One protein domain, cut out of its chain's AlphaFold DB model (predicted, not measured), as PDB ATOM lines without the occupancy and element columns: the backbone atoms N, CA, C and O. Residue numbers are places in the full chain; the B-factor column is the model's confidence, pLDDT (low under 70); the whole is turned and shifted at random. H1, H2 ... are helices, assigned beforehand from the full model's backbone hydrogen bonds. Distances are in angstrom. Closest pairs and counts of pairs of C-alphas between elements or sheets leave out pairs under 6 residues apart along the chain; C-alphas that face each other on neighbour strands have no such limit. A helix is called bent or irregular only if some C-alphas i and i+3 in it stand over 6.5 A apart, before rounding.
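This is residues 45 to 120 of the 140 residues of an uncharacterized protein of Verrucomicrobia bacterium (UniProt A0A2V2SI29). Start at residue 45 and you meet a helical hairpin, H1 with the shorter H2 folded back beside it, and then a long helix, H3, which meets the first part of H1 at a wide corner and leads away as an arm. Residues 105 to 120, the part of H3 that sticks out, have nothing packed on them, and this arm makes much of the length. The printed part has 76 residues, with three named helices in the order H1, H2, H3 and no named strand, and its class is all helix. The whole is only just loose, close to extended, with a radius of gyration of the C-alphas of 16.7 A, and its C-alphas span 54 by 25 by 19 A.

Begin with H1, residues 45 to 67, which touches both of the other helices. Go past its end at Met 67 and across a tight link of 4 residues, and you come to H2, residues 72 to 84. H1 and H2 touch, with 11 pairs of C-alphas within 8 A; look for the closest pair at Met 67 and Gly 74, whose C-alphas are 5.7 A apart. Their lines stand at a shallow tilt of 29 degrees and they run opposite ways, a helical hairpin with centres 12.1 A apart. From Leu 84 a short link of 10 residues leads to H3, residues 95 to 120. H2 and H3 are apart, though they follow each other in the chain. Look instead at H1 for the place where H3 touches the rest: residues 97 to 101 of H3 alone touch H1, and residues 48 to 55 of H1 alone touch H3. Their closest C-alphas are those of Gln 51 and Ala 97, 6.4 A apart, and 5 pairs of C-alphas are within 8 A. H1 and H3 run opposite ways at a steep tilt of 69 degrees, only just short of about perpendicular, and their centres are 21.4 A apart. In the backbones of H2 and H3 you will find each O i to N i+4 pair within hydrogen-bond range, and in H1 17 of 19 pairs.

Find C-alpha 45 at (47.131, -20.304, -41.309); from there H1 runs through residues 45 to 67 to C-alpha 67 at (29.136, -18.517, -15.323), 31.7 A from first to last C-alpha. H1 is neither bent nor irregular, but only just: C-alphas 62 and 65 are 6.5 A apart. H2, residues 72 to 84, takes you from Pro 72 to Leu 84 over 18.5 A between its first and last C-alphas. H3, residues 95 to 120, is the longest helix with 26 residues; it begins at Pro 95 and ends with C-alpha 120 at (41.846, -50.869, -46.415), 37.6 A from first to last C-alpha.

The two C-alphas farthest apart are those of Gly 70 and Arg 120, 54.0 A, while the first and last printed C-alphas, of Tyr 45 and Arg 120, are 31.4 A apart. Residues 105 to 120 of H3 stand free; without them the body of 60 residues spans 37 by 20 by 17 A, with a radius of gyration of 12.6 A. The printed part has no cut, and neither of its two links is long. In the B-factor column you will find a mean pLDDT of the printed part of 76.5; confidence in the model is low, under 70, at residues 45 to 48, residue 69 and residues 88 to 97.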
ATOM      1  N   TYR A  45      47.333 -19.776 -42.663       61.28
ATOM      2  CA  TYR A  45      47.131 -20.304 -41.309       61.28
ATOM      3  C   TYR A  45      46.982 -19.192 -40.277       61.28
ATOM      4  O   TYR A  45      46.219 -19.362 -39.332       61.28
ATOM      5  N   GLU A  46      47.650 -18.051 -40.456       60.97
ATOM      6  CA  GLU A  46      47.426 -16.882 -39.599       60.97
ATOM      7  C   GLU A  46      46.013 -16.319 -39.784       60.97
ATOM      8  O   GLU A  46      45.323 -16.052 -38.801       60.97
ATOM      9  N   ALA A  47      45.533 -16.221 -41.028       61.31
ATOM     10  CA  ALA A  47      44.158 -15.814 -41.318       61.31
ATOM     11  C   ALA A  47      43.128 -16.820 -40.770       61.31
ATOM     12  O   ALA A  47      42.153 -16.429 -40.125       61.31
ATOM     13  N   ALA A  48      43.366 -18.124 -40.949       66.69
ATOM     14  CA  ALA A  48      42.520 -19.166 -40.366       66.69
ATOM     15  C   ALA A  48      42.567 -19.166 -38.826       66.69
ATOM     16  O   ALA A  48      41.556 -19.426 -38.171       66.69
ATOM     17  N   GLY A  49      43.725 -18.856 -38.242       70.38
ATOM     18  CA  GLY A  49      43.923 -18.713 -36.803       70.38
ATOM     19  C   GLY A  49      43.110 -17.557 -36.233       70.38
ATOM     20  O   GLY A  49      42.393 -17.753 -35.256       70.38
ATOM     21  N   LYS A  50      43.129 -16.393 -36.892       73.81
ATOM     22  CA  LYS A  50      42.306 -15.232 -36.517       73.81
ATOM     23  C   LYS A  50      40.811 -15.532 -36.584       73.81
ATOM     24  O   LYS A  50      40.094 -15.215 -35.644       73.81
ATOM     25  N   GLN A  51      40.351 -16.228 -37.624       70.62
ATOM     26  CA  GLN A  51      38.946 -16.646 -37.728       70.62
ATOM     27  C   GLN A  51      38.536 -17.611 -36.606       70.62
ATOM     28  O   GLN A  51      37.468 -17.465 -36.015       70.62
ATOM     29  N   ARG A  52      39.389 -18.584 -36.265       75.69
ATOM     30  CA  ARG A  52      39.133 -19.496 -35.137       75.69
ATOM     31  C   ARG A  52      39.149 -18.771 -33.795       75.69
ATOM     32  O   ARG A  52      38.326 -19.080 -32.938       75.69
ATOM     33  N   LEU A  53      40.046 -17.802 -33.632       77.62
ATOM     34  CA  LEU A  53      40.107 -16.952 -32.450       77.62
ATOM     35  C   LEU A  53      38.816 -16.142 -32.289       77.62
ATOM     36  O   LEU A  53      38.260 -16.089 -31.199       77.62
ATOM     37  N   ALA A  54      38.299 -15.605 -33.393       78.25
ATOM     38  CA  ALA A  54      37.013 -14.922 -33.468       78.25
ATOM     39  C   ALA A  54      35.853 -15.793 -32.955       78.25
ATOM     40  O   ALA A  54      35.053 -15.355 -32.129       78.25
ATOM     41  N   VAL A  55      35.778 -17.047 -33.407       80.62
ATOM     42  CA  VAL A  55      34.753 -17.999 -32.948       80.62
ATOM     43  C   VAL A  55      34.909 -18.309 -31.457       80.62
ATOM     44  O   VAL A  55      33.916 -18.324 -30.733       80.62
ATOM     45  N   ALA A  56      36.141 -18.508 -30.980       80.56
ATOM     46  CA  ALA A  56      36.413 -18.777 -29.569       80.56
ATOM     47  C   ALA A  56      36.011 -17.600 -28.661       80.56
ATOM     48  O   ALA A  56      35.392 -17.816 -27.623       80.56
ATOM     49  N   VAL A  57      36.285 -16.358 -29.074       82.88
ATOM     50  CA  VAL A  57      35.833 -15.142 -28.371       82.88
ATOM     51  C   VAL A  57      34.310 -15.129 -28.247       82.88
ATOM     52  O   VAL A  57      33.787 -14.959 -27.150       82.88
ATOM     53  N   ARG A  58      33.589 -15.428 -29.333       81.19
ATOM     54  CA  ARG A  58      32.120 -15.473 -29.316       81.19
ATOM     55  C   ARG A  58      31.562 -16.565 -28.394       81.19
ATOM     56  O   ARG A  58      30.524 -16.374 -27.767       81.19
ATOM     57  N   GLN A  59      32.242 -17.708 -28.296       82.31
ATOM     58  CA  GLN A  59      31.875 -18.775 -27.356       82.31
ATOM     59  C   GLN A  59      32.106 -18.352 -25.898       82.31
ATOM     60  O   GLN A  59      31.260 -18.613 -25.046       82.31
ATOM     61  N   LEU A  60      33.207 -17.652 -25.614       81.19
ATOM     62  CA  LEU A  60      33.488 -17.097 -24.287       81.19
ATOM     63  C   LEU A  60      32.457 -16.028 -23.877       81.19
ATOM     64  O   LEU A  60      32.030 -16.002 -22.724       81.19
ATOM     65  N   GLU A  61      31.988 -15.201 -24.816       82.06
ATOM     66  CA  GLU A  61      30.903 -14.233 -24.580       82.06
ATOM     67  C   GLU A  61      29.566 -14.908 -24.231       82.06
ATOM     68  O   GLU A  61      28.826 -14.408 -23.388       82.06
ATOM     69  N   GLN A  62      29.258 -16.061 -24.835       84.06
ATOM     70  CA  GLN A  62      28.052 -16.839 -24.516       84.06
ATOM     71  C   GLN A  62      28.147 -17.559 -23.164       84.06
ATOM     72  O   GLN A  62      27.127 -17.796 -22.520       84.06
ATOM     73  N   LEU A  63      29.363 -17.892 -22.722       79.06
ATOM     74  CA  LEU A  63      29.617 -18.518 -21.422       79.06
ATOM     75  C   LEU A  63      29.506 -17.525 -20.259       79.06
ATOM     76  O   LEU A  63      29.108 -17.916 -19.163       79.06
ATOM     77  N   LEU A  64      29.794 -16.241 -20.487       80.06
ATOM     78  CA  LEU A  64      29.724 -15.192 -19.463       80.06
ATOM     79  C   LEU A  64      28.394 -15.116 -18.689       80.06
ATOM     80  O   LEU A  64      28.434 -15.099 -17.456       80.06
ATOM     81  N   PRO A  65      27.217 -15.091 -19.343       81.75
ATOM     82  CA  PRO A  65      25.939 -15.084 -18.631       81.75
ATOM     83  C   PRO A  65      25.639 -16.402 -17.900       81.75
ATOM     84  O   PRO A  65      24.855 -16.392 -16.956       81.75
ATOM     85  N   LEU A  66      26.264 -17.518 -18.293       81.50
ATOM     86  CA  LEU A  66      26.083 -18.823 -17.643       81.50
ATOM     87  C   LEU A  66      26.959 -18.975 -16.395       81.50
ATOM     88  O   LEU A  66      26.535 -19.579 -15.414       81.50
ATOM     89  N   MET A  67      28.174 -18.428 -16.427       76.62
ATOM     90  CA  MET A  67      29.136 -18.517 -15.323       76.62
ATOM     91  C   MET A  67      28.972 -17.385 -14.301       76.62
ATOM     92  O   MET A  67      29.452 -17.498 -13.175       76.62
ATOM     93  N   GLY A  68      28.280 -16.306 -14.679       72.44
ATOM     94  CA  GLY A  68      28.085 -15.116 -13.859       72.44
ATOM     95  C   GLY A  68      29.352 -14.262 -13.789       72.44
ATOM     96  O   GLY A  68      30.410 -14.723 -13.380       72.44
ATOM     97  N   ALA A  69      29.254 -12.977 -14.130       65.81
ATOM     98  CA  ALA A  69      30.412 -12.071 -14.164       65.81
ATOM     99  C   ALA A  69      31.092 -11.839 -12.792       65.81
ATOM    100  O   ALA A  69      32.178 -11.270 -12.737       65.81
ATOM    101  N   GLY A  70      30.449 -12.255 -11.696       72.12
ATOM    102  CA  GLY A  70      30.989 -12.179 -10.336       72.12
ATOM    103  C   GLY A  70      31.710 -13.443  -9.858       72.12
ATOM    104  O   GLY A  70      32.262 -13.423  -8.760       72.12
ATOM    105  N   SER A  71      31.702 -14.535 -10.631       81.69
ATOM    106  CA  SER A  71      32.466 -15.737 -10.289       81.69
ATOM    107  C   SER A  71      33.954 -15.544 -10.622       81.69
ATOM    108  O   SER A  71      34.282 -14.824 -11.572       81.69
ATOM    109  N   PRO A  72      34.879 -16.151  -9.855       80.56
ATOM    110  CA  PRO A  72      36.309 -16.077 -10.150       80.56
ATOM    111  C   PRO A  72      36.627 -16.597 -11.560       80.56
ATOM    112  O   PRO A  72      37.440 -16.006 -12.270       80.56
ATOM    113  N   GLU A  73      35.912 -17.624 -12.015       80.31
ATOM    114  CA  GLU A  73      36.039 -18.161 -13.365       80.31
ATOM    115  C   GLU A  73      35.510 -17.174 -14.424       80.31
ATOM    116  O   GLU A  73      36.137 -16.986 -15.467       80.31
ATOM    117  N   GLY A  74      34.399 -16.478 -14.154       80.06
ATOM    118  CA  GLY A  74      33.869 -15.419 -15.021       80.06
ATOM    119  C   GLY A  74      34.798 -14.204 -15.133       80.06
ATOM    120  O   GLY A  74      34.929 -13.617 -16.212       80.06
ATOM    121  N   ALA A  75      35.503 -13.854 -14.053       83.94
ATOM    122  CA  ALA A  75      36.493 -12.779 -14.050       83.94
ATOM    123  C   ALA A  75      37.705 -13.101 -14.941       83.94
ATOM    124  O   ALA A  75      38.211 -12.223 -15.648       83.94
ATOM    125  N   ASP A  76      38.154 -14.355 -14.955       84.69
ATOM    126  CA  ASP A  76      39.253 -14.785 -15.821       84.69
ATOM    127  C   ASP A  76      38.827 -14.887 -17.292       84.69
ATOM    128  O   ASP A  76      39.584 -14.477 -18.177       84.69
ATOM    129  N   VAL A  77      37.583 -15.292 -17.563       81.31
ATOM    130  CA  VAL A  77      36.991 -15.212 -18.909       81.31
ATOM    131  C   VAL A  77      36.923 -13.760 -19.399       81.31
ATOM    132  O   VAL A  77      37.300 -13.483 -20.537       81.31
ATOM    133  N   LEU A  78      36.532 -12.805 -18.548       82.62
ATOM    134  CA  LEU A  78      36.519 -11.373 -18.887       82.62
ATOM    135  C   LEU A  78      37.916 -10.810 -19.173       82.62
ATOM    136  O   LEU A  78      38.083  -9.994 -20.085       82.62
ATOM    137  N   LYS A  79      38.938 -11.228 -18.417       85.75
ATOM    138  CA  LYS A  79      40.330 -10.848 -18.705       85.75
ATOM    139  C   LYS A  79      40.787 -11.412 -20.044       85.75
ATOM    140  O   LYS A  79      41.371 -10.675 -20.839       85.75
ATOM    141  N   ALA A  80      40.498 -12.686 -20.306       82.31
ATOM    142  CA  ALA A  80      40.824 -13.323 -21.574       82.31
ATOM    143  C   ALA A  80      40.138 -12.599 -22.742       82.31
ATOM    144  O   ALA A  80      40.808 -12.225 -23.701       82.31
ATOM    145  N   LEU A  81      38.842 -12.295 -22.628       83.00
ATOM    146  CA  LEU A  81      38.093 -11.538 -23.634       83.00
ATOM    147  C   LEU A  81      38.699 -10.155 -23.902       83.00
ATOM    148  O   LEU A  81      38.882  -9.797 -25.060       83.00
ATOM    149  N   ASN A  82      39.100  -9.409 -22.869       84.19
ATOM    150  CA  ASN A  82      39.730  -8.091 -23.039       84.19
ATOM    151  C   ASN A  82      41.067  -8.131 -23.794       84.19
ATOM    152  O   ASN A  82      41.443  -7.156 -24.448       84.19
ATOM    153  N   ILE A  83      41.815  -9.230 -23.682       84.94
ATOM    154  CA  ILE A  83      43.074  -9.415 -24.410       84.94
ATOM    155  C   ILE A  83      42.769  -9.875 -25.836       84.94
ATOM    156  O   ILE A  83      43.256  -9.283 -26.796       84.94
ATOM    157  N   LEU A  84      41.926 -10.898 -25.980       79.62
ATOM    158  CA  LEU A  84      41.613 -11.524 -27.261       79.62
ATOM    159  C   LEU A  84      40.850 -10.586 -28.206       79.62
ATOM    160  O   LEU A  84      41.147 -10.563 -29.400       79.62
ATOM    161  N   ALA A  85      39.955  -9.744 -27.683       77.12
ATOM    162  CA  ALA A  85      39.216  -8.753 -28.466       77.12
ATOM    163  C   ALA A  85      40.123  -7.714 -29.150       77.12
ATOM    164  O   ALA A  85      39.735  -7.129 -30.153       77.12
ATOM    165  N   LYS A  86      41.357  -7.498 -28.669       80.31
ATOM    166  CA  LYS A  86      42.328  -6.601 -29.329       80.31
ATOM    167  C   LYS A  86      42.934  -7.207 -30.595       80.31
ATOM    168  O   LYS A  86      43.461  -6.479 -31.433       80.31
ATOM    169  N   HIS A  87      42.894  -8.531 -30.712       79.19
ATOM    170  CA  HIS A  87      43.489  -9.282 -31.817       79.19
ATOM    171  C   HIS A  87      42.457  -9.773 -32.834       79.19
ATOM    172  O   HIS A  87      42.842 -10.233 -33.909       79.19
ATOM    173  N   VAL A  88      41.173  -9.661 -32.501       69.75
ATOM    174  CA  VAL A  88      40.043 -10.009 -33.360       69.75
ATOM    175  C   VAL A  88      39.365  -8.710 -33.777       69.75
ATOM    176  O   VAL A  88      38.812  -8.002 -32.939       69.75
ATOM    177  N   GLN A  89      39.412  -8.366 -35.062       64.06
ATOM    178  CA  GLN A  89      38.709  -7.181 -35.538       64.06
ATOM    179  C   GLN A  89      37.198  -7.455 -35.594       64.06
ATOM    180  O   GLN A  89      36.785  -8.561 -35.964       64.06
ATOM    181  N   PRO A  90      36.346  -6.463 -35.272       50.31
ATOM    182  CA  PRO A  90      34.911  -6.554 -35.514       50.31
ATOM    183  C   PRO A  90      34.668  -6.668 -37.028       50.31
ATOM    184  O   PRO A  90      34.678  -5.681 -37.756       50.31
ATOM    185  N   GLY A  91      34.538  -7.908 -37.505       58.00
ATOM    186  CA  GLY A  91      34.534  -8.269 -38.928       58.00
ATOM    187  C   GLY A  91      35.218  -9.609 -39.233       58.00
ATOM    188  O   GLY A  91      34.915 -10.228 -40.249       58.00
ATOM    189  N   ASP A  92      36.065 -10.119 -38.334       58.84
ATOM    190  CA  ASP A  92      36.678 -11.450 -38.480       58.84
ATOM    191  C   ASP A  92      35.665 -12.588 -38.258       58.84
ATOM    192  O   ASP A  92      35.808 -13.687 -38.799       58.84
ATOM    193  N   VAL A  93      34.592 -12.311 -37.510       60.66
ATOM    194  CA  VAL A  93      33.487 -13.242 -37.245       60.66
ATOM    195  C   VAL A  93      32.363 -13.006 -38.261       60.66
ATOM    196  O   VAL A  93      31.277 -12.529 -37.933       60.66
ATOM    197  N   THR A  94      32.620 -13.287 -39.535       62.72
ATOM    198  CA  THR A  94      31.560 -13.246 -40.556       62.72
ATOM    199  C   THR A  94      30.872 -14.608 -40.683       62.72
ATOM    200  O   THR A  94      31.522 -15.642 -40.522       62.72
ATOM    201  N   PRO A  95      29.585 -14.659 -41.075       62.25
ATOM    202  CA  PRO A  95      28.918 -15.914 -41.445       62.25
ATOM    203  C   PRO A  95      29.675 -16.691 -42.538       62.25
ATOM    204  O   PRO A  95      29.621 -17.918 -42.611       62.25
ATOM    205  N   ALA A  96      30.419 -15.972 -43.384       64.50
ATOM    206  CA  ALA A  96      31.308 -16.550 -44.381       64.50
ATOM    207  C   ALA A  96      32.531 -17.246 -43.757       64.50
ATOM    208  O   ALA A  96      32.904 -18.324 -44.215       64.50
ATOM    209  N   ALA A  97      33.129 -16.681 -42.702       65.19
ATOM    210  CA  ALA A  97      34.224 -17.314 -41.964       65.19
ATOM    211  C   ALA A  97      33.768 -18.610 -41.279       65.19
ATOM    212  O   ALA A  97      34.473 -19.616 -41.325       65.19
ATOM    213  N   GLU A  98      32.555 -18.623 -40.728       70.50
ATOM    214  CA  GLU A  98      31.962 -19.817 -40.117       70.50
ATOM    215  C   GLU A  98      31.699 -20.917 -41.162       70.50
ATOM    216  O   GLU A  98      32.082 -22.073 -40.967       70.50
ATOM    217  N   ARG A  99      31.171 -20.547 -42.341       75.50
ATOM    218  CA  ARG A  99      31.060 -21.458 -43.496       75.50
ATOM    219  C   ARG A  99      32.410 -21.984 -43.963       75.50
ATOM    220  O   ARG A  99      32.521 -23.175 -44.229       75.50
ATOM    221  N   ASN A 100      33.424 -21.128 -44.056       72.62
ATOM    222  CA  ASN A 100      34.763 -21.532 -44.478       72.62
ATOM    223  C   ASN A 100      35.422 -22.465 -43.459       72.62
ATOM    224  O   ASN A 100      36.057 -23.441 -43.855       72.62
ATOM    225  N   ALA A 101      35.235 -22.225 -42.161       75.50
ATOM    226  CA  ALA A 101      35.712 -23.115 -41.109       75.50
ATOM    227  C   ALA A 101      35.036 -24.493 -41.194       75.50
ATOM    228  O   ALA A 101      35.723 -25.517 -41.119       75.50
ATOM    229  N   LEU A 102      33.718 -24.527 -41.419       79.44
ATOM    230  CA  LEU A 102      32.959 -25.768 -41.572       79.44
ATOM    231  C   LEU A 102      33.323 -26.512 -42.865       79.44
ATOM    232  O   LEU A 102      33.515 -27.726 -42.836       79.44
ATOM    233  N   ALA A 103      33.491 -25.792 -43.976       82.19
ATOM    234  CA  ALA A 103      33.930 -26.348 -45.252       82.19
ATOM    235  C   ALA A 103      35.333 -26.964 -45.142       82.19
ATOM    236  O   ALA A 103      35.553 -28.081 -45.608       82.19
ATOM    237  N   ASN A 104      36.262 -26.296 -44.448       82.19
ATOM    238  CA  ASN A 104      37.593 -26.846 -44.180       82.19
ATOM    239  C   ASN A 104      37.531 -28.112 -43.317       82.19
ATOM    240  O   ASN A 104      38.293 -29.054 -43.537       82.19
ATOM    241  N   LEU A 105      36.620 -28.159 -42.343       84.00
ATOM    242  CA  LEU A 105      36.440 -29.333 -41.493       84.00
ATOM    243  C   LEU A 105      35.838 -30.507 -42.277       84.00
ATOM    244  O   LEU A 105      36.338 -31.626 -42.168       84.00
ATOM    245  N   GLN A 106      34.834 -30.254 -43.121       86.00
ATOM    246  CA  GLN A 106      34.272 -31.258 -44.029       86.00
ATOM    247  C   GLN A 106      35.321 -31.795 -45.001       86.00
ATOM    248  O   GLN A 106      35.442 -33.008 -45.154       86.00
ATOM    249  N   MET A 107      36.114 -30.915 -45.614       85.00
ATOM    250  CA  MET A 107      37.149 -31.317 -46.563       85.00
ATOM    251  C   MET A 107      38.236 -32.161 -45.886       85.00
ATOM    252  O   MET A 107      38.667 -33.173 -46.442       85.00
ATOM    253  N   LYS A 108      38.624 -31.805 -44.654       83.19
ATOM    254  CA  LYS A 108      39.567 -32.597 -43.853       83.19
ATOM    255  C   LYS A 108      39.007 -33.981 -43.514       83.19
ATOM    256  O   LYS A 108      39.735 -34.961 -43.639       83.19
ATOM    257  N   ASN A 109      37.724 -34.073 -43.154       83.56
ATOM    258  CA  ASN A 109      37.046 -35.355 -42.924       83.56
ATOM    259  C   ASN A 109      37.006 -36.217 -44.196       83.56
ATOM    260  O   ASN A 109      37.267 -37.418 -44.141       83.56
ATOM    261  N   LEU A 110      36.739 -35.602 -45.352       85.50
ATOM    262  CA  LEU A 110      36.700 -36.302 -46.635       85.50
ATOM    263  C   LEU A 110      38.079 -36.865 -47.018       85.50
ATOM    264  O   LEU A 110      38.182 -38.021 -47.426       85.50
ATOM    265  N   GLN A 111      39.147 -36.077 -46.837       82.38
ATOM    266  CA  GLN A 111      40.521 -36.541 -47.068       82.38
ATOM    267  C   GLN A 111      40.908 -37.687 -46.130       82.38
ATOM    268  O   GLN A 111      41.510 -38.664 -46.579       82.38
ATOM    269  N   GLN A 112      40.543 -37.597 -44.848       82.75
ATOM    270  CA  GLN A 112      40.816 -38.664 -43.884       82.75
ATOM    271  C   GLN A 112      40.100 -39.966 -44.266       82.75
ATOM    272  O   GLN A 112      40.701 -41.039 -44.213       82.75
ATOM    273  N   GLY A 113      38.847 -39.871 -44.725       83.75
ATOM    274  CA  GLY A 113      38.087 -41.020 -45.217       83.75
ATOM    275  C   GLY A 113      38.728 -41.682 -46.440       83.75
ATOM    276  O   GLY A 113      38.806 -42.910 -46.503       83.75
ATOM    277  N   GLN A 114      39.248 -40.895 -47.387       81.44
ATOM    278  CA  GLN A 114      39.907 -41.441 -48.579       81.44
ATOM    279  C   GLN A 114      41.237 -42.135 -48.267       81.44
ATOM    280  O   GLN A 114      41.495 -43.210 -48.807       81.44
ATOM    281  N   GLN A 115      42.054 -41.584 -47.363       81.31
ATOM    282  CA  GLN A 115      43.285 -42.258 -46.932       81.31
ATOM    283  C   GLN A 115      42.980 -43.586 -46.235       81.31
ATOM    284  O   GLN A 115      43.645 -44.590 -46.489       81.31
ATOM    285  N   MET A 116      41.929 -43.631 -45.412       82.31
ATOM    286  CA  MET A 116      41.521 -44.862 -44.737       82.31
ATOM    287  C   MET A 116      40.984 -45.919 -45.719       82.31
ATOM    288  O   MET A 116      41.245 -47.109 -45.546       82.31
ATOM    289  N   ALA A 117      40.284 -45.502 -46.781       79.31
ATOM    290  CA  ALA A 117      39.835 -46.402 -47.843       79.31
ATOM    291  C   ALA A 117      41.012 -46.999 -48.639       79.31
ATOM    292  O   ALA A 117      41.008 -48.197 -48.922       79.31
ATOM    293  N   GLN A 118      42.047 -46.206 -48.931       76.88
ATOM    294  CA  GLN A 118      43.261 -46.686 -49.605       76.88
ATOM    295  C   GLN A 118      44.077 -47.640 -48.721       76.88
ATOM    296  O   GLN A 118      44.570 -48.653 -49.213       76.88
ATOM    297  N   LEU A 119      44.145 -47.395 -47.407       75.56
ATOM    298  CA  LEU A 119      44.759 -48.326 -46.451       75.56
ATOM    299  C   LEU A 119      43.979 -49.643 -46.318       75.56
ATOM    300  O   LEU A 119      44.601 -50.700 -46.231       75.56
ATOM    301  N   ARG A 120      42.636 -49.622 -46.360       70.75
ATOM    302  CA  ARG A 120      41.846 -50.869 -46.415       70.75
ATOM    303  C   ARG A 120      42.052 -51.625 -47.724       70.75
ATOM    304  O   ARG A 120      42.086 -52.850 -47.693       70.75
TER     305      ARG A 120